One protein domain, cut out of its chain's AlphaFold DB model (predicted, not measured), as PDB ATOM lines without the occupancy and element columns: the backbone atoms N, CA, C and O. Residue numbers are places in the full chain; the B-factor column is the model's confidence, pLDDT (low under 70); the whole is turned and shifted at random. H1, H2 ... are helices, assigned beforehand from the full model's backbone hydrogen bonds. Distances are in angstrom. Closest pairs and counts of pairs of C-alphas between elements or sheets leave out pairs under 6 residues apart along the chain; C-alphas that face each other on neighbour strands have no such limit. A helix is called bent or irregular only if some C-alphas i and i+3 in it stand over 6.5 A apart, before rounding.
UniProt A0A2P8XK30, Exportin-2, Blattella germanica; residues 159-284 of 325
ATOM      1  N   ASP A 159      51.255  41.094  11.821       53.81
ATOM      2  CA  ASP A 159      50.065  40.678  12.589       53.81
ATOM      3  C   ASP A 159      49.504  41.752  13.562       53.81
ATOM      4  O   ASP A 159      48.464  41.548  14.202       53.81
ATOM      5  N   ASN A 160      50.142  42.923  13.684       56.00
ATOM      6  CA  ASN A 160      50.008  43.743  14.901       56.00
ATOM      7  C   ASN A 160      49.095  44.981  14.817       56.00
ATOM      8  O   ASN A 160      48.851  45.616  15.841       56.00
ATOM      9  N   LEU A 161      48.512  45.319  13.660       61.56
ATOM     10  CA  LEU A 161      47.448  46.345  13.600       61.56
ATOM     11  C   LEU A 161      46.135  45.836  14.214       61.56
ATOM     12  O   LEU A 161      45.373  46.614  14.792       61.56
ATOM     13  N   SER A 162      45.889  44.526  14.126       65.62
ATOM     14  CA  SER A 162      44.652  43.848  14.536       65.62
ATOM     15  C   SER A 162      44.154  44.211  15.949       65.62
ATOM     16  O   SER A 162      42.963  44.507  16.080       65.62
ATOM     17  N   PRO A 163      45.005  44.283  17.000       71.50
ATOM     18  CA  PRO A 163      44.584  44.675  18.350       71.50
ATOM     19  C   PRO A 163      44.060  46.116  18.447       71.50
ATOM     20  O   PRO A 163      43.210  46.410  19.286       71.50
ATOM     21  N   TYR A 164      44.542  47.019  17.588       77.88
ATOM     22  CA  TYR A 164      44.158  48.434  17.588       77.88
ATOM     23  C   TYR A 164      43.022  48.730  16.615       77.88
ATOM     24  O   TYR A 164      42.305  49.713  16.808       77.88
ATOM     25  N   MET A 165      42.818  47.878  15.603       82.00
ATOM     26  CA  MET A 165      41.776  48.079  14.598       82.00
ATOM     27  C   MET A 165      40.404  48.251  15.237       82.00
ATOM     28  O   MET A 165      39.697  49.188  14.883       82.00
ATOM     29  N   LYS A 166      40.053  47.455  16.253       87.69
ATOM     30  CA  LYS A 166      38.777  47.633  16.959       87.69
ATOM     31  C   LYS A 166      38.606  49.058  17.503       87.69
ATOM     32  O   LYS A 166      37.550  49.657  17.315       87.69
ATOM     33  N   ASN A 167      39.647  49.627  18.110       86.12
ATOM     34  CA  ASN A 167      39.613  50.997  18.629       86.12
ATOM     35  C   ASN A 167      39.504  52.031  17.503       86.12
ATOM     36  O   ASN A 167      38.764  53.000  17.647       86.12
ATOM     37  N   VAL A 168      40.174  51.812  16.367       86.19
ATOM     38  CA  VAL A 168      40.033  52.671  15.179       86.19
ATOM     39  C   VAL A 168      38.580  52.690  14.705       86.19
ATOM     40  O   VAL A 168      38.009  53.764  14.539       86.19
ATOM     41  N   PHE A 169      37.948  51.525  14.552       90.44
ATOM     42  CA  PHE A 169      36.541  51.437  14.154       90.44
ATOM     43  C   PHE A 169      35.608  52.104  15.178       90.44
ATOM     44  O   PHE A 169      34.707  52.843  14.788       90.44
ATOM     45  N   VAL A 170      35.847  51.916  16.481       91.06
ATOM     46  CA  VAL A 170      35.079  52.593  17.543       91.06
ATOM     47  C   VAL A 170      35.214  54.116  17.448       91.06
ATOM     48  O   VAL A 170      34.208  54.815  17.527       91.06
ATOM     49  N   LEU A 171      36.421  54.645  17.225       86.81
ATOM     50  CA  LEU A 171      36.646  56.086  17.047       86.81
ATOM     51  C   LEU A 171      35.965  56.622  15.780       86.81
ATOM     52  O   LEU A 171      35.372  57.703  15.809       86.81
ATOM     53  N   LEU A 172      35.997  55.863  14.680       90.06
ATOM     54  CA  LEU A 172      35.286  56.211  13.449       90.06
ATOM     55  C   LEU A 172      33.768  56.240  13.665       90.06
ATOM     56  O   LEU A 172      33.108  57.155  13.181       90.06
ATOM     57  N   PHE A 173      33.207  55.300  14.429       93.25
ATOM     58  CA  PHE A 173      31.779  55.303  14.760       93.25
ATOM     59  C   PHE A 173      31.379  56.380  15.757       93.25
ATOM     60  O   PHE A 173      30.305  56.966  15.615       93.25
ATOM     61  N   HIS A 174      32.245  56.697  16.718       90.44
ATOM     62  CA  HIS A 174      32.053  57.864  17.567       90.44
ATOM     63  C   HIS A 174      31.961  59.126  16.705       90.44
ATOM     64  O   HIS A 174      30.983  59.859  16.812       90.44
ATOM     65  N   ARG A 175      32.903  59.324  15.773       87.12
ATOM     66  CA  ARG A 175      32.866  60.452  14.831       87.12
ATOM     67  C   ARG A 175      31.633  60.435  13.926       87.12
ATOM     68  O   ARG A 175      31.029  61.480  13.720       87.12
ATOM     69  N   LEU A 176      31.230  59.264  13.425       90.62
ATOM     70  CA  LEU A 176      30.003  59.108  12.634       90.62
ATOM     71  C   LEU A 176      28.763  59.576  13.407       90.62
ATOM     72  O   LEU A 176      27.818  60.067  12.798       90.62
ATOM     73  N   SER A 177      28.774  59.408  14.730       89.12
ATOM     74  CA  SER A 177      27.660  59.757  15.611       89.12
ATOM     75  C   SER A 177      27.731  61.205  16.106       89.12
ATOM     76  O   SER A 177      26.690  61.815  16.318       89.12
ATOM     77  N   SER A 178      28.938  61.754  16.298       86.12
ATOM     78  CA  SER A 178      29.150  63.095  16.859       86.12
ATOM     79  C   SER A 178      29.217  64.204  15.811       86.12
ATOM     80  O   SER A 178      28.755  65.306  16.071       86.12
ATOM     81  N   SER A 179      29.837  63.945  14.656       85.00
ATOM     82  CA  SER A 179      30.160  64.960  13.642       85.00
ATOM     83  C   SER A 179      30.165  64.359  12.232       85.00
ATOM     84  O   SER A 179      31.188  64.261  11.542       85.00
ATOM     85  N   ARG A 180      28.978  63.909  11.807       87.81
ATOM     86  CA  ARG A 180      28.748  63.303  10.492       87.81
ATOM     87  C   ARG A 180      28.841  64.362   9.393       87.81
ATOM     88  O   ARG A 180      28.115  65.343   9.419       87.81
ATOM     89  N   THR A 181      29.679  64.107   8.391       90.75
ATOM     90  CA  THR A 181      29.763  64.924   7.168       90.75
ATOM     91  C   THR A 181      29.784  64.034   5.931       90.75
ATOM     92  O   THR A 181      30.217  62.880   6.019       90.75
ATOM     93  N   THR A 182      29.377  64.542   4.766       90.81
ATOM     94  CA  THR A 182      29.412  63.779   3.499       90.81
ATOM     95  C   THR A 182      30.833  63.327   3.194       90.81
ATOM     96  O   THR A 182      31.061  62.170   2.846       90.81
ATOM     97  N   LYS A 183      31.820  64.207   3.411       87.38
ATOM     98  CA  LYS A 183      33.239  63.882   3.225       87.38
ATOM     99  C   LYS A 183      33.682  62.723   4.119       87.38
ATOM    100  O   LYS A 183      34.397  61.834   3.658       87.38
ATOM    101  N   PHE A 184      33.267  62.723   5.387       89.38
ATOM    102  CA  PHE A 184      33.595  61.639   6.306       89.38
ATOM    103  C   PHE A 184      32.908  60.329   5.908       89.38
ATOM    104  O   PHE A 184      33.566  59.295   5.885       89.38
ATOM    105  N   VAL A 185      31.626  60.369   5.538       93.75
ATOM    106  CA  VAL A 185      30.870  59.183   5.103       93.75
ATOM    107  C   VAL A 185      31.481  58.561   3.846       93.75
ATOM    108  O   VAL A 185      31.747  57.360   3.842       93.75
ATOM    109  N   LYS A 186      31.798  59.373   2.825       92.38
ATOM    110  CA  LYS A 186      32.540  58.941   1.626       92.38
ATOM    111  C   LYS A 186      33.820  58.195   2.013       92.38
ATOM    112  O   LYS A 186      34.034  57.060   1.593       92.38
ATOM    113  N   GLY A 187      34.646  58.819   2.857       86.81
ATOM    114  CA  GLY A 187      35.903  58.234   3.325       86.81
ATOM    115  C   GLY A 187      35.715  56.950   4.137       86.81
ATOM    116  O   GLY A 187      36.501  56.019   3.992       86.81
ATOM    117  N   LEU A 188      34.660  56.868   4.952       92.19
ATOM    118  CA  LEU A 188      34.348  55.697   5.767       92.19
ATOM    119  C   LEU A 188      33.958  54.489   4.903       92.19
ATOM    120  O   LEU A 188      34.427  53.383   5.166       92.19
ATOM    121  N   ILE A 189      33.157  54.697   3.852       95.19
ATOM    122  CA  ILE A 189      32.789  53.625   2.915       95.19
ATOM    123  C   ILE A 189      34.030  53.133   2.165       95.19
ATOM    124  O   ILE A 189      34.285  51.931   2.136       95.19
ATOM    125  N   VAL A 190      34.847  54.049   1.629       92.44
ATOM    126  CA  VAL A 190      36.110  53.696   0.955       92.44
ATOM    127  C   VAL A 190      37.041  52.931   1.902       92.44
ATOM    128  O   VAL A 190      37.646  51.941   1.495       92.44
ATOM    129  N   PHE A 191      37.124  53.337   3.172       91.06
ATOM    130  CA  PHE A 191      37.909  52.643   4.191       91.06
ATOM    131  C   PHE A 191      37.407  51.215   4.448       91.06
ATOM    132  O   PHE A 191      38.216  50.288   4.440       91.06
ATOM    133  N   PHE A 192      36.099  51.007   4.633       94.06
ATOM    134  CA  PHE A 192      35.538  49.663   4.817       94.06
ATOM    135  C   PHE A 192      35.754  48.779   3.592       94.06
ATOM    136  O   PHE A 192      36.185  47.637   3.739       94.06
ATOM    137  N   SER A 193      35.537  49.312   2.389       91.44
ATOM    138  CA  SER A 193      35.802  48.588   1.149       91.44
ATOM    139  C   SER A 193      37.280  48.221   1.017       91.44
ATOM    140  O   SER A 193      37.595  47.073   0.721       91.44
ATOM    141  N   LEU A 194      38.203  49.142   1.312       84.56
ATOM    142  CA  LEU A 194      39.636  48.847   1.296       84.56
ATOM    143  C   LEU A 194      40.015  47.788   2.339       84.56
ATOM    144  O   LEU A 194      40.808  46.897   2.034       84.56
ATOM    145  N   TYR A 195      39.445  47.859   3.545       86.00
ATOM    146  CA  TYR A 195      39.669  46.864   4.591       86.00
ATOM    147  C   TYR A 195      39.175  45.481   4.152       86.00
ATOM    148  O   TYR A 195      39.912  44.509   4.288       86.00
ATOM    149  N   ALA A 196      37.978  45.391   3.563       89.50
ATOM    150  CA  ALA A 196      37.442  44.141   3.025       89.50
ATOM    151  C   ALA A 196      38.343  43.551   1.928       89.50
ATOM    152  O   ALA A 196      38.566  42.345   1.907       89.50
ATOM    153  N   VAL A 197      38.907  44.389   1.051       85.88
ATOM    154  CA  VAL A 197      39.822  43.929  -0.005       85.88
ATOM    155  C   VAL A 197      41.171  43.474   0.556       85.88
ATOM    156  O   VAL A 197      41.716  42.475   0.096       85.88
ATOM    157  N   LYS A 198      41.740  44.198   1.527       81.38
ATOM    158  CA  LYS A 198      43.087  43.911   2.054       81.38
ATOM    159  C   LYS A 198      43.107  42.804   3.105       81.38
ATOM    160  O   LYS A 198      44.052  42.024   3.124       81.38
ATOM    161  N   TYR A 199      42.093  42.747   3.964       84.62
ATOM    162  CA  TYR A 199      42.044  41.846   5.119       84.62
ATOM    163  C   TYR A 199      40.927  40.802   5.029       84.62
ATOM    164  O   TYR A 199      40.855  39.930   5.890       84.62
ATOM    165  N   GLY A 200      40.077  40.855   4.001       87.69
ATOM    166  CA  GLY A 200      38.981  39.915   3.776       87.69
ATOM    167  C   GLY A 200      37.621  40.438   4.248       87.69
ATOM    168  O   GLY A 200      37.490  41.065   5.302       87.69
ATOM    169  N   ALA A 201      36.584  40.137   3.464       92.38
ATOM    170  CA  ALA A 201      35.209  40.566   3.711       92.38
ATOM    171  C   ALA A 201      34.632  40.002   5.027       92.38
ATOM    172  O   ALA A 201      34.133  40.766   5.850       92.38
ATOM    173  N   SER A 202      34.786  38.701   5.291       94.25
ATOM    174  CA  SER A 202      34.337  38.080   6.551       94.25
ATOM    175  C   SER A 202      35.049  38.650   7.785       94.25
ATOM    176  O   SER A 202      34.445  38.809   8.848       94.25
ATOM    177  N   ASN A 203      36.319  39.048   7.643       91.12
ATOM    178  CA  ASN A 203      37.070  39.692   8.721       91.12
ATOM    179  C   ASN A 203      36.550  41.105   9.017       91.12
ATOM    180  O   ASN A 203      36.537  41.506  10.180       91.12
ATOM    181  N   LEU A 204      36.085  41.851   8.005       93.62
ATOM    182  CA  LEU A 204      35.398  43.129   8.220       93.62
ATOM    183  C   LEU A 204      34.123  42.930   9.050       93.62
ATOM    184  O   LEU A 204      33.926  43.638  10.038       93.62
ATOM    185  N   ILE A 205      33.284  41.961   8.673       95.62
ATOM    186  CA  ILE A 205      32.030  41.661   9.383       95.62
ATOM    187  C   ILE A 205      32.323  41.267  10.828       95.62
ATOM    188  O   ILE A 205      31.777  41.861  11.756       95.62
ATOM    189  N   THR A 206      33.256  40.335  11.024       94.69
ATOM    190  CA  THR A 206      33.675  39.880  12.355       94.69
ATOM    191  C   THR A 206      34.192  41.040  13.209       94.69
ATOM    192  O   THR A 206      33.824  41.159  14.378       94.69
ATOM    193  N   MET A 207      35.011  41.931  12.639       93.50
ATOM    194  CA  MET A 207      35.534  43.108  13.343       93.50
ATOM    195  C   MET A 207      34.406  44.042  13.792       93.50
ATOM    196  O   MET A 207      34.373  44.455  14.954       93.50
ATOM    197  N   LEU A 208      33.469  44.342  12.893       95.38
ATOM    198  CA  LEU A 208      32.330  45.213  13.163       95.38
ATOM    199  C   LEU A 208      31.403  44.629  14.225       95.38
ATOM    200  O   LEU A 208      31.084  45.305  15.204       95.38
ATOM    201  N   ASP A 209      31.039  43.360  14.088       96.31
ATOM    202  CA  ASP A 209      30.138  42.692  15.023       96.31
ATOM    203  C   ASP A 209      30.785  42.440  16.390       96.31
ATOM    204  O   ASP A 209      30.090  42.352  17.404       96.31
ATOM    205  N   SER A 210      32.122  42.422  16.463       94.38
ATOM    206  CA  SER A 210      32.840  42.395  17.742       94.38
ATOM    207  C   SER A 210      32.632  43.665  18.580       94.38
ATOM    208  O   SER A 210      32.845  43.636  19.797       94.38
ATOM    209  N   ILE A 211      32.273  44.795  17.955       93.75
ATOM    210  CA  ILE A 211      31.975  46.055  18.651       93.75
ATOM    211  C   ILE A 211      30.583  45.969  19.274       93.75
ATOM    212  O   ILE A 211      30.419  46.255  20.458       93.75
ATOM    213  N   GLN A 212      29.596  45.547  18.485       92.06
ATOM    214  CA  GLN A 212      28.236  45.279  18.935       92.06
ATOM    215  C   GLN A 212      27.564  44.289  17.968       92.06
ATOM    216  O   GLN A 212      27.780  44.409  16.764       92.06
ATOM    217  N   PRO A 213      26.698  43.373  18.444       95.75
ATOM    218  CA  PRO A 213      25.941  42.493  17.555       95.75
ATOM    219  C   PRO A 213      25.148  43.264  16.488       95.75
ATOM    220  O   PRO A 213      24.521  44.280  16.806       95.75
ATOM    221  N   ASP A 214      25.141  42.744  15.254       95.62
ATOM    222  CA  ASP A 214      24.445  43.312  14.083       95.62
ATOM    223  C   ASP A 214      24.969  44.700  13.655       95.62
ATOM    224  O   ASP A 214      24.283  45.465  12.972       95.62
ATOM    225  N   MET A 215      26.196  45.058  14.055       95.88
ATOM    226  CA  MET A 215      26.810  46.334  13.681       95.88
ATOM    227  C   MET A 215      27.044  46.411  12.174       95.88
ATOM    228  O   MET A 215      26.770  47.451  11.573       95.88
ATOM    229  N   PHE A 216      27.486  45.321  11.537       97.69
ATOM    230  CA  PHE A 216      27.671  45.315  10.086       97.69
ATOM    231  C   PHE A 216      26.355  45.558   9.329       97.69
ATOM    232  O   PHE A 216      26.318  46.373   8.405       97.69
ATOM    233  N   GLY A 217      25.252  44.946   9.772       97.06
ATOM    234  CA  GLY A 217      23.921  45.178   9.199       97.06
ATOM    235  C   GLY A 217      23.503  46.649   9.262       97.06
ATOM    236  O   GLY A 217      23.046  47.216   8.268       97.06
ATOM    237  N   ARG A 218      23.745  47.316  10.399       96.69
ATOM    238  CA  ARG A 218      23.472  48.757  10.549       96.69
ATOM    239  C   ARG A 218      24.350  49.620   9.651       96.69
ATOM    240  O   ARG A 218      23.868  50.614   9.116       96.69
ATOM    241  N   VAL A 219      25.619  49.254   9.477       97.25
ATOM    242  CA  VAL A 219      26.533  49.949   8.559       97.25
ATOM    243  C   VAL A 219      26.038  49.835   7.117       97.25
ATOM    244  O   VAL A 219      26.008  50.842   6.412       97.25
ATOM    245  N   LEU A 220      25.591  48.652   6.686       97.62
ATOM    246  CA  LEU A 220      24.998  48.474   5.361       97.62
ATOM    247  C   LEU A 220      23.770  49.367   5.177       97.62
ATOM    248  O   LEU A 220      23.706  50.134   4.219       97.62
ATOM    249  N   GLU A 221      22.826  49.305   6.114       96.88
ATOM    250  CA  GLU A 221      21.535  49.984   5.996       96.88
ATOM    251  C   GLU A 221      21.632  51.513   6.127       96.88
ATOM    252  O   GLU A 221      20.902  52.239   5.453       96.88
ATOM    253  N   LYS A 222      22.500  52.023   7.012       95.56
ATOM    254  CA  LYS A 222      22.538  53.454   7.377       95.56
ATOM    255  C   LYS A 222      23.698  54.236   6.767       95.56
ATOM    256  O   LYS A 222      23.691  55.467   6.867       95.56
ATOM    257  N   VAL A 223      24.685  53.547   6.192       96.19
ATOM    258  CA  VAL A 223      25.908  54.169   5.665       96.19
ATOM    259  C   VAL A 223      26.181  53.712   4.236       96.19
ATOM    260  O   VAL A 223      26.109  54.525   3.327       96.19
ATOM    261  N   ILE A 224      26.467  52.427   4.005       97.50
ATOM    262  CA  ILE A 224      26.962  51.975   2.693       97.50
ATOM    263  C   ILE A 224      25.877  52.101   1.622       97.50
ATOM    264  O   ILE A 224      26.061  52.839   0.662       97.50
ATOM    265  N   ILE A 225      24.739  51.422   1.774       97.75
ATOM    266  CA  ILE A 225      23.674  51.415   0.758       97.75
ATOM    267  C   ILE A 225      23.161  52.829   0.422       97.75
ATOM    268  O   ILE A 225      23.061  53.131  -0.768       97.75
ATOM    269  N   PRO A 226      22.845  53.708   1.396       96.62
ATOM    270  CA  PRO A 226      22.301  55.028   1.076       96.62
ATOM    271  C   PRO A 226      23.335  56.013   0.519       96.62
ATOM    272  O   PRO A 226      22.950  56.897  -0.240       96.62
ATOM    273  N   ASP A 227      24.618  55.896   0.884       96.44
ATOM    274  CA  ASP A 227      25.617  56.931   0.580       96.44
ATOM    275  C   ASP A 227      26.726  56.473  -0.393       96.44
ATOM    276  O   ASP A 227      27.544  57.298  -0.802       96.44
ATOM    277  N   VAL A 228      26.771  55.202  -0.825       96.88
ATOM    278  CA  VAL A 228      27.809  54.713  -1.765       96.88
ATOM    279  C   VAL A 228      27.803  55.475  -3.091       96.88
ATOM    280  O   VAL A 228      28.865  55.732  -3.654       96.88
ATOM    281  N   GLN A 229      26.631  55.911  -3.558       96.81
ATOM    282  CA  GLN A 229      26.502  56.689  -4.792       96.81
ATOM    283  C   GLN A 229      27.176  58.048  -4.750       96.81
ATOM    284  O   GLN A 229      27.522  58.608  -5.791       96.81
ATOM    285  N   LYS A 230      27.384  58.574  -3.546       95.12
ATOM    286  CA  LYS A 230      28.030  59.861  -3.380       95.12
ATOM    287  C   LYS A 230      29.502  59.756  -3.737       95.12
ATOM    288  O   LYS A 230      30.072  60.756  -4.129       95.12
ATOM    289  N   ILE A 231      30.151  58.592  -3.597       93.44
ATOM    290  CA  ILE A 231      31.612  58.446  -3.724       93.44
ATOM    291  C   ILE A 231      32.131  59.041  -5.042       93.44
ATOM    292  O   ILE A 231      31.799  58.586  -6.137       93.44
ATOM    293  N   SER A 232      33.010  60.030  -4.889       88.25
ATOM    294  CA  SER A 232      33.701  60.759  -5.955       88.25
ATOM    295  C   SER A 232      35.121  60.251  -6.136       88.25
ATOM    296  O   SER A 232      35.762  59.906  -5.144       88.25
ATOM    297  N   GLY A 233      35.648  60.354  -7.355       85.38
ATOM    298  CA  GLY A 233      37.041  60.032  -7.668       85.38
ATOM    299  C   GLY A 233      37.208  58.625  -8.238       85.38
ATOM    300  O   GLY A 233      36.528  57.679  -7.844       85.38
ATOM    301  N   ASN A 234      38.108  58.484  -9.213       86.12
ATOM    302  CA  ASN A 234      38.278  57.225  -9.941       86.12
ATOM    303  C   ASN A 234      38.829  56.111  -9.041       86.12
ATOM    304  O   ASN A 234      38.378  54.968  -9.123       86.12
ATOM    305  N   VAL A 235      39.788  56.440  -8.170       81.75
ATOM    306  CA  VAL A 235      40.431  55.472  -7.271       81.75
ATOM    307  C   VAL A 235      39.461  55.047  -6.170       81.75
ATOM    308  O   VAL A 235      39.282  53.857  -5.926       81.75
ATOM    309  N   GLU A 236      38.778  55.999  -5.545       86.75
ATOM    310  CA  GLU A 236      37.814  55.761  -4.474       86.75
ATOM    311  C   GLU A 236      36.630  54.920  -4.955       86.75
ATOM    312  O   GLU A 236      36.265  53.944  -4.297       86.75
ATOM    313  N   ARG A 237      36.064  55.245  -6.127       93.69
ATOM    314  CA  ARG A 237      34.980  54.457  -6.734       93.69
ATOM    315  C   ARG A 237      35.436  53.044  -7.070       93.69
ATOM    316  O   ARG A 237      34.710  52.095  -6.787       93.69
ATOM    317  N   LYS A 238      36.654  52.882  -7.601       89.06
ATOM    318  CA  LYS A 238      37.252  51.565  -7.862       89.06
ATOM    319  C   LYS A 238      37.396  50.746  -6.576       89.06
ATOM    320  O   LYS A 238      37.004  49.581  -6.555       89.06
ATOM    321  N   ILE A 239      37.916  51.342  -5.500       86.00
ATOM    322  CA  ILE A 239      38.041  50.684  -4.191       86.00
ATOM    323  C   ILE A 239      36.667  50.261  -3.673       86.00
ATOM    324  O   ILE A 239      36.497  49.109  -3.271       86.00
ATOM    325  N   ALA A 240      35.688  51.168  -3.706       94.56
ATOM    326  CA  ALA A 240      34.331  50.895  -3.257       94.56
ATOM    327  C   ALA A 240      33.697  49.735  -4.036       94.56
ATOM    328  O   ALA A 240      33.203  48.788  -3.425       94.56
ATOM    329  N   ALA A 241      33.793  49.770  -5.366       95.81
ATOM    330  CA  ALA A 241      33.262  48.753  -6.263       95.81
ATOM    331  C   ALA A 241      33.878  47.366  -6.029       95.81
ATOM    332  O   ALA A 241      33.142  46.385  -5.899       95.81
ATOM    333  N   ILE A 242      35.210  47.273  -5.923       91.50
ATOM    334  CA  ILE A 242      35.897  45.995  -5.665       91.50
ATOM    335  C   ILE A 242      35.540  45.484  -4.266       91.50
ATOM    336  O   ILE A 242      35.169  44.325  -4.116       91.50
ATOM    337  N   GLY A 243      35.573  46.341  -3.240       92.31
ATOM    338  CA  GLY A 243      35.249  45.925  -1.873       92.31
ATOM    339  C   GLY A 243      33.808  45.447  -1.705       92.31
ATOM    340  O   GLY A 243      33.575  44.447  -1.030       92.31
ATOM    341  N   ILE A 244      32.844  46.103  -2.360       97.19
ATOM    342  CA  ILE A 244      31.442  45.666  -2.346       97.19
ATOM    343  C   ILE A 244      31.263  44.372  -3.150       97.19
ATOM    344  O   ILE A 244      30.546  43.483  -2.702       97.19
ATOM    345  N   THR A 245      31.956  44.218  -4.282       96.00
ATOM    346  CA  THR A 245      31.971  42.948  -5.028       96.00
ATOM    347  C   THR A 245      32.493  41.802  -4.160       96.00
ATOM    348  O   THR A 245      31.843  40.764  -4.075       96.00
ATOM    349  N   ASN A 246      33.597  42.000  -3.434       93.19
ATOM    350  CA  ASN A 246      34.127  40.993  -2.512       93.19
ATOM    351  C   ASN A 246      33.123  40.655  -1.398       93.19
ATOM    352  O   ASN A 246      32.938  39.486  -1.072       93.19
ATOM    353  N   LEU A 247      32.423  41.654  -0.844       95.25
ATOM    354  CA  LEU A 247      31.351  41.421   0.132       95.25
ATOM    355  C   LEU A 247      30.183  40.617  -0.462       95.25
ATOM    356  O   LEU A 247      29.594  39.808   0.240       95.25
ATOM    357  N   LEU A 248      29.838  40.812  -1.734       95.44
ATOM    358  CA  LEU A 248      28.729  40.102  -2.381       95.44
ATOM    359  C   LEU A 248      29.095  38.691  -2.848       95.44
ATOM    360  O   LEU A 248      28.214  37.834  -2.892       95.44
ATOM    361  N   CYS A 249      30.352  38.462  -3.235       92.94
ATOM    362  CA  CYS A 249      30.771  37.251  -3.946       92.94
ATOM    363  C   CYS A 249      31.701  36.334  -3.141       92.94
ATOM    364  O   CYS A 249      31.722  35.135  -3.397       92.94
ATOM    365  N   GLU A 250      32.459  36.866  -2.182       88.75
ATOM    366  CA  GLU A 250      33.506  36.124  -1.459       88.75
ATOM    367  C   GLU A 250      33.223  36.002   0.048       88.75
ATOM    368  O   GLU A 250      34.066  35.531   0.809       88.75
ATOM    369  N   CYS A 251      32.036  36.420   0.495       91.50
ATOM    370  CA  CYS A 251      31.660  36.465   1.905       91.50
ATOM    371  C   CYS A 251      30.482  35.515   2.201       91.50
ATOM    372  O   CYS A 251      29.340  35.821   1.837       91.50
ATOM    373  N   PRO A 252      30.715  34.377   2.884       92.81
ATOM    374  CA  PRO A 252      29.660  33.418   3.227       92.81
ATOM    375  C   PRO A 252      28.511  34.035   4.032       92.81
ATOM    376  O   PRO A 252      27.345  33.696   3.825       92.81
ATOM    377  N   GLU A 253      28.818  34.986   4.917       94.56
ATOM    378  CA  GLU A 253      27.839  35.673   5.758       94.56
ATOM    379  C   GLU A 253      26.823  36.492   4.944       94.56
ATOM    380  O   GLU A 253      25.678  36.653   5.374       94.56
ATOM    381  N   MET A 254      27.242  36.979   3.772       94.38
ATOM    382  CA  MET A 254      26.415  37.709   2.809       94.38
ATOM    383  C   MET A 254      25.717  36.795   1.801       94.38
ATOM    384  O   MET A 254      24.638  37.142   1.336       94.38
ATOM    385  N   LEU A 255      26.305  35.653   1.445       91.19
ATOM    386  CA  LEU A 255      25.711  34.724   0.478       91.19
ATOM    387  C   LEU A 255      24.583  33.894   1.100       91.19
ATOM    388  O   LEU A 255      23.479  33.837   0.567       91.19
ATOM    389  N   GLU A 256      24.856  33.271   2.246       91.00
ATOM    390  CA  GLU A 256      23.954  32.294   2.874       91.00
ATOM    391  C   GLU A 256      23.765  32.539   4.380       91.00
ATOM    392  O   GLU A 256      22.928  31.902   5.019       91.00
ATOM    393  N   GLY A 257      24.525  33.466   4.968       90.62
ATOM    394  CA  GLY A 257      24.496  33.738   6.401       90.62
ATOM    395  C   GLY A 257      23.497  34.811   6.846       90.62
ATOM    396  O   GLY A 257      22.523  35.149   6.165       90.62
ATOM    397  N   SER A 258      23.769  35.366   8.032       90.56
ATOM    398  CA  SER A 258      22.918  36.327   8.752       90.56
ATOM    399  C   SER A 258      22.639  37.631   7.996       90.56
ATOM    400  O   SER A 258      21.670  38.328   8.308       90.56
ATOM    401  N   TYR A 259      23.464  37.966   6.999       96.06
ATOM    402  CA  TYR A 259      23.370  39.208   6.235       96.06
ATOM    403  C   TYR A 259      22.857  39.018   4.801       96.06
ATOM    404  O   TYR A 259      22.705  40.004   4.084       96.06
ATOM    405  N   SER A 260      22.468  37.797   4.414       95.00
ATOM    406  CA  SER A 260      21.897  37.470   3.091       95.00
ATOM    407  C   SER A 260      20.712  38.344   2.674       95.00
ATOM    408  O   SER A 260      20.567  38.703   1.505       95.00
ATOM    409  N   ARG A 261      19.906  38.799   3.638       95.56
ATOM    410  CA  ARG A 261      18.807  39.757   3.412       95.56
ATOM    411  C   ARG A 261      19.239  41.092   2.786       95.56
ATOM    412  O   ARG A 261      18.407  41.749   2.169       95.56
ATOM    413  N   PHE A 262      20.498  41.503   2.947       96.56
ATOM    414  CA  PHE A 262      21.043  42.742   2.377       96.56
ATOM    415  C   PHE A 262      21.705  42.537   1.011       96.56
ATOM    416  O   PHE A 262      22.102  43.511   0.377       96.56
ATOM    417  N   TRP A 263      21.835  41.293   0.540       97.12
ATOM    418  CA  TRP A 263      22.562  40.987  -0.690       97.12
ATOM    419  C   TRP A 263      21.963  41.704  -1.906       97.12
ATOM    420  O   TRP A 263      22.676  42.351  -2.669       97.12
ATOM    421  N   THR A 264      20.635  41.668  -2.054       96.62
ATOM    422  CA  THR A 264      19.935  42.277  -3.195       96.62
ATOM    423  C   THR A 264      20.038  43.800  -3.204       96.62
ATOM    424  O   THR A 264      20.306  44.389  -4.250       96.62
ATOM    425  N   SER A 265      19.862  44.448  -2.051       97.69
ATOM    426  CA  SER A 265      19.947  45.906  -1.935       97.69
ATOM    427  C   SER A 265      21.377  46.413  -2.102       97.69
ATOM    428  O   SER A 265      21.590  47.436  -2.751       97.69
ATOM    429  N   LEU A 266      22.368  45.681  -1.585       97.56
ATOM    430  CA  LEU A 266      23.775  46.013  -1.781       97.56
ATOM    431  C   LEU A 266      24.209  45.819  -3.243       97.56
ATOM    432  O   LEU A 266      24.915  46.673  -3.777       97.56
ATOM    433  N   LEU A 267      23.742  44.761  -3.920       97.69
ATOM    434  CA  LEU A 267      23.966  44.582  -5.358       97.69
ATOM    435  C   LEU A 267      23.347  45.725  -6.166       97.69
ATOM    436  O   LEU A 267      23.994  46.261  -7.061       97.69
ATOM    437  N   GLN A 268      22.116  46.132  -5.851       97.62
ATOM    438  CA  GLN A 268      21.476  47.262  -6.525       97.62
ATOM    439  C   GLN A 268      22.276  48.560  -6.336       97.62
ATOM    440  O   GLN A 268      22.432  49.325  -7.287       97.62
ATOM    441  N   ALA A 269      22.816  48.790  -5.137       97.38
ATOM    442  CA  ALA A 269      23.677  49.935  -4.863       97.38
ATOM    443  C   ALA A 269      24.996  49.872  -5.661       97.38
ATOM    444  O   ALA A 269      25.426  50.888  -6.204       97.38
ATOM    445  N   LEU A 270      25.598  48.682  -5.802       97.56
ATOM    446  CA  LEU A 270      26.786  48.459  -6.636       97.56
ATOM    447  C   LEU A 270      26.506  48.696  -8.127       97.56
ATOM    448  O   LEU A 270      27.288  49.370  -8.788       97.56
ATOM    449  N   ILE A 271      25.392  48.180  -8.655       96.62
ATOM    450  CA  ILE A 271      24.969  48.438 -10.041       96.62
ATOM    451  C   ILE A 271      24.781  49.936 -10.243       96.62
ATOM    452  O   ILE A 271      25.279  50.500 -11.210       96.62
ATOM    453  N   GLY A 272      24.117  50.597  -9.295       94.94
ATOM    454  CA  GLY A 272      23.998  52.040  -9.312       94.94
ATOM    455  C   GLY A 272      25.367  52.718  -9.403       94.94
ATOM    456  O   GLY A 272      25.516  53.634 -10.206       94.94
ATOM    457  N   LEU A 273      26.346  52.306  -8.594       94.56
ATOM    458  CA  LEU A 273      27.686  52.897  -8.601       94.56
ATOM    459  C   LEU A 273      28.372  52.775  -9.976       94.56
ATOM    460  O   LEU A 273      29.255  53.568 -10.291       94.56
ATOM    461  N   PHE A 274      27.994  51.808 -10.810       92.38
ATOM    462  CA  PHE A 274      28.507  51.707 -12.177       92.38
ATOM    463  C   PHE A 274      27.689  52.500 -13.198       92.38
ATOM    464  O   PHE A 274      28.272  53.110 -14.087       92.38
ATOM    465  N   GLU A 275      26.363  52.496 -13.070       93.19
ATOM    466  CA  GLU A 275      25.455  52.931 -14.140       93.19
ATOM    467  C   GLU A 275      24.879  54.343 -13.943       93.19
ATOM    468  O   GLU A 275      24.395  54.958 -14.893       93.19
ATOM    469  N   LEU A 276      24.877  54.864 -12.713       92.00
ATOM    470  CA  LEU A 276      24.293  56.166 -12.384       92.00
ATOM    471  C   LEU A 276      25.379  57.227 -12.149       92.00
ATOM    472  O   LEU A 276      26.487  56.899 -11.709       92.00
ATOM    473  N   PRO A 277      25.066  58.512 -12.410       90.44
ATOM    474  CA  PRO A 277      25.965  59.608 -12.072       90.44
ATOM    475  C   PRO A 277      26.179  59.703 -10.557       90.44
ATOM    476  O   PRO A 277      25.370  59.214  -9.769       90.44
ATOM    477  N   GLU A 278      27.271  60.364 -10.163       91.06
ATOM    478  CA  GLU A 278      27.542  60.674  -8.758       91.06
ATOM    479  C   GLU A 278      26.365  61.433  -8.128       91.06
ATOM    480  O   GLU A 278      25.828  62.379  -8.708       91.06
ATOM    481  N   ASP A 279      25.984  61.025  -6.917       92.00
ATOM    482  CA  ASP A 279      25.069  61.801  -6.087       92.00
ATOM    483  C   ASP A 279      25.832  62.958  -5.421       92.00
ATOM    484  O   ASP A 279      26.587  62.768  -4.467       92.00
ATOM    485  N   GLU A 280      25.620  64.173  -5.928       89.50
ATOM    486  CA  GLU A 280      26.245  65.401  -5.419       89.50
ATOM    487  C   GLU A 280      25.567  65.956  -4.149       89.50
ATOM    488  O   GLU A 280      25.950  67.022  -3.659       89.50
ATOM    489  N   SER A 281      24.558  65.273  -3.590       90.12
ATOM    490  CA  SER A 281      23.877  65.745  -2.385       90.12
ATOM    491  C   SER A 281      24.789  65.728  -1.153       90.12
ATOM    492  O   SER A 281      25.492  64.756  -0.858       90.12
ATOM    493  N   THR A 282      24.741  66.820  -0.389       86.75
ATOM    494  CA  THR A 282      25.482  66.990   0.861       86.75
ATOM    495  C   THR A 282      24.562  66.868   2.071       86.75
ATOM    496  O   THR A 282      23.359  67.133   2.009       86.75
ATOM    497  N   LEU A 283      25.124  66.444   3.201       83.12
ATOM    498  CA  LEU A 283      24.413  66.445   4.472       83.12
ATOM    499  C   LEU A 283      24.182  67.888   4.949       83.12
ATOM    500  O   LEU A 283      25.047  68.737   4.740       83.12
ATOM    501  N   PRO A 284      23.058  68.172   5.634       72.88
ATOM    502  CA  PRO A 284      22.757  69.514   6.140       72.88
ATOM    503  C   PRO A 284      23.874  70.092   7.021       72.88
ATOM    504  O   PRO A 284      24.164  71.286   6.956       72.88
TER     505      PRO A 284
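What this domain is: This is residues 159 to 284 of the 325 residues of the protein "Exportin-2" of Blattella germanica (UniProt A0A2P8XK30). H2, the longest helix by residues, runs through the middle of a compact cluster of helices, with H5 crossing it on one side and H4 crossing it on another. H7 runs beside H4 and H5, the short H3 sits across the last part of H2, H1 lies far out, antiparallel to H2, and tiny H6 sits at the corner between H5 and H7. The printed part has 126 residues with seven named helices, H1 to H7 in chain order, and no named strand; the class is all helix. It is compact, with a radius of gyration of the C-alphas of 13.8 A and a rounded outline spanning 37 by 34 by 24 A.

Where its parts are: H2, residues 182 to 199, is 25.4 A long and begins at C-alpha 182 (29.412, 63.779, 3.499). Before it, H1, residues 162 to 178, is 24.8 A long, beginning at C-alpha 162 (44.652, 43.848, 14.536). After it come H3, residues 201 to 209; H4, residues 215 to 230, 21.8 A; H5, residues 234 to 249, 22.2 A; and H6, residues 252 to 255. H7, residues 260 to 275, is 23.4 A long and ends at C-alpha 275 (25.455, 52.931, -14.140). H4 has a kink of 42 degrees near residue 224 and is irregular, with C-alphas 226 and 229 7.4 A apart. H7 is irregular too, with C-alphas 261 and 264 7.2 A apart, and H1 only just, with C-alphas 163 and 166 6.7 A apart.

How they stand to each other: H2, with residues 189 to 197, touches H5 at a steep tilt of 54 degrees; their closest C-alphas, of Ser 193 and Gly 243, are 4.1 A apart. Residues 185 to 189 of H2 touch residues 223 to 230 of H4, closest at the C-alphas of Ile 189 and Ile 224, 6.1 A. H2 and H3 touch at the C-alphas of Ala 196 and Leu 204, 5.7 A. H1 and H2 form a helical hairpin and only just touch, with 3 pairs of C-alphas within 8 A, the closest being Leu 176 and Val 185, 7.6 A. H4 and H7 touch at a shallow tilt of 15 degrees, the same way, closest at the C-alphas of Gln 229 and Leu 273, 5.5 A. H6 and H7 touch only at the corner by their link, closest at the C-alphas of Met 254 and Ser 260, 4.5 A. H1 and H7 are apart. Every O i to N i+4 pair is within hydrogen-bond range in H2, H3 and H5, against 11 of 13 in H1, 7 of 12 in H4 and 10 of 12 in H7; H6 is too short for such a pair.

The domain as a whole: The two C-alphas farthest apart are those of Asp 159 and Pro 284, 40.2 A. The printed part has no cut, and the six links are tight. Mean pLDDT of the printed part is 90.7; residues 159 to 162 are under 70.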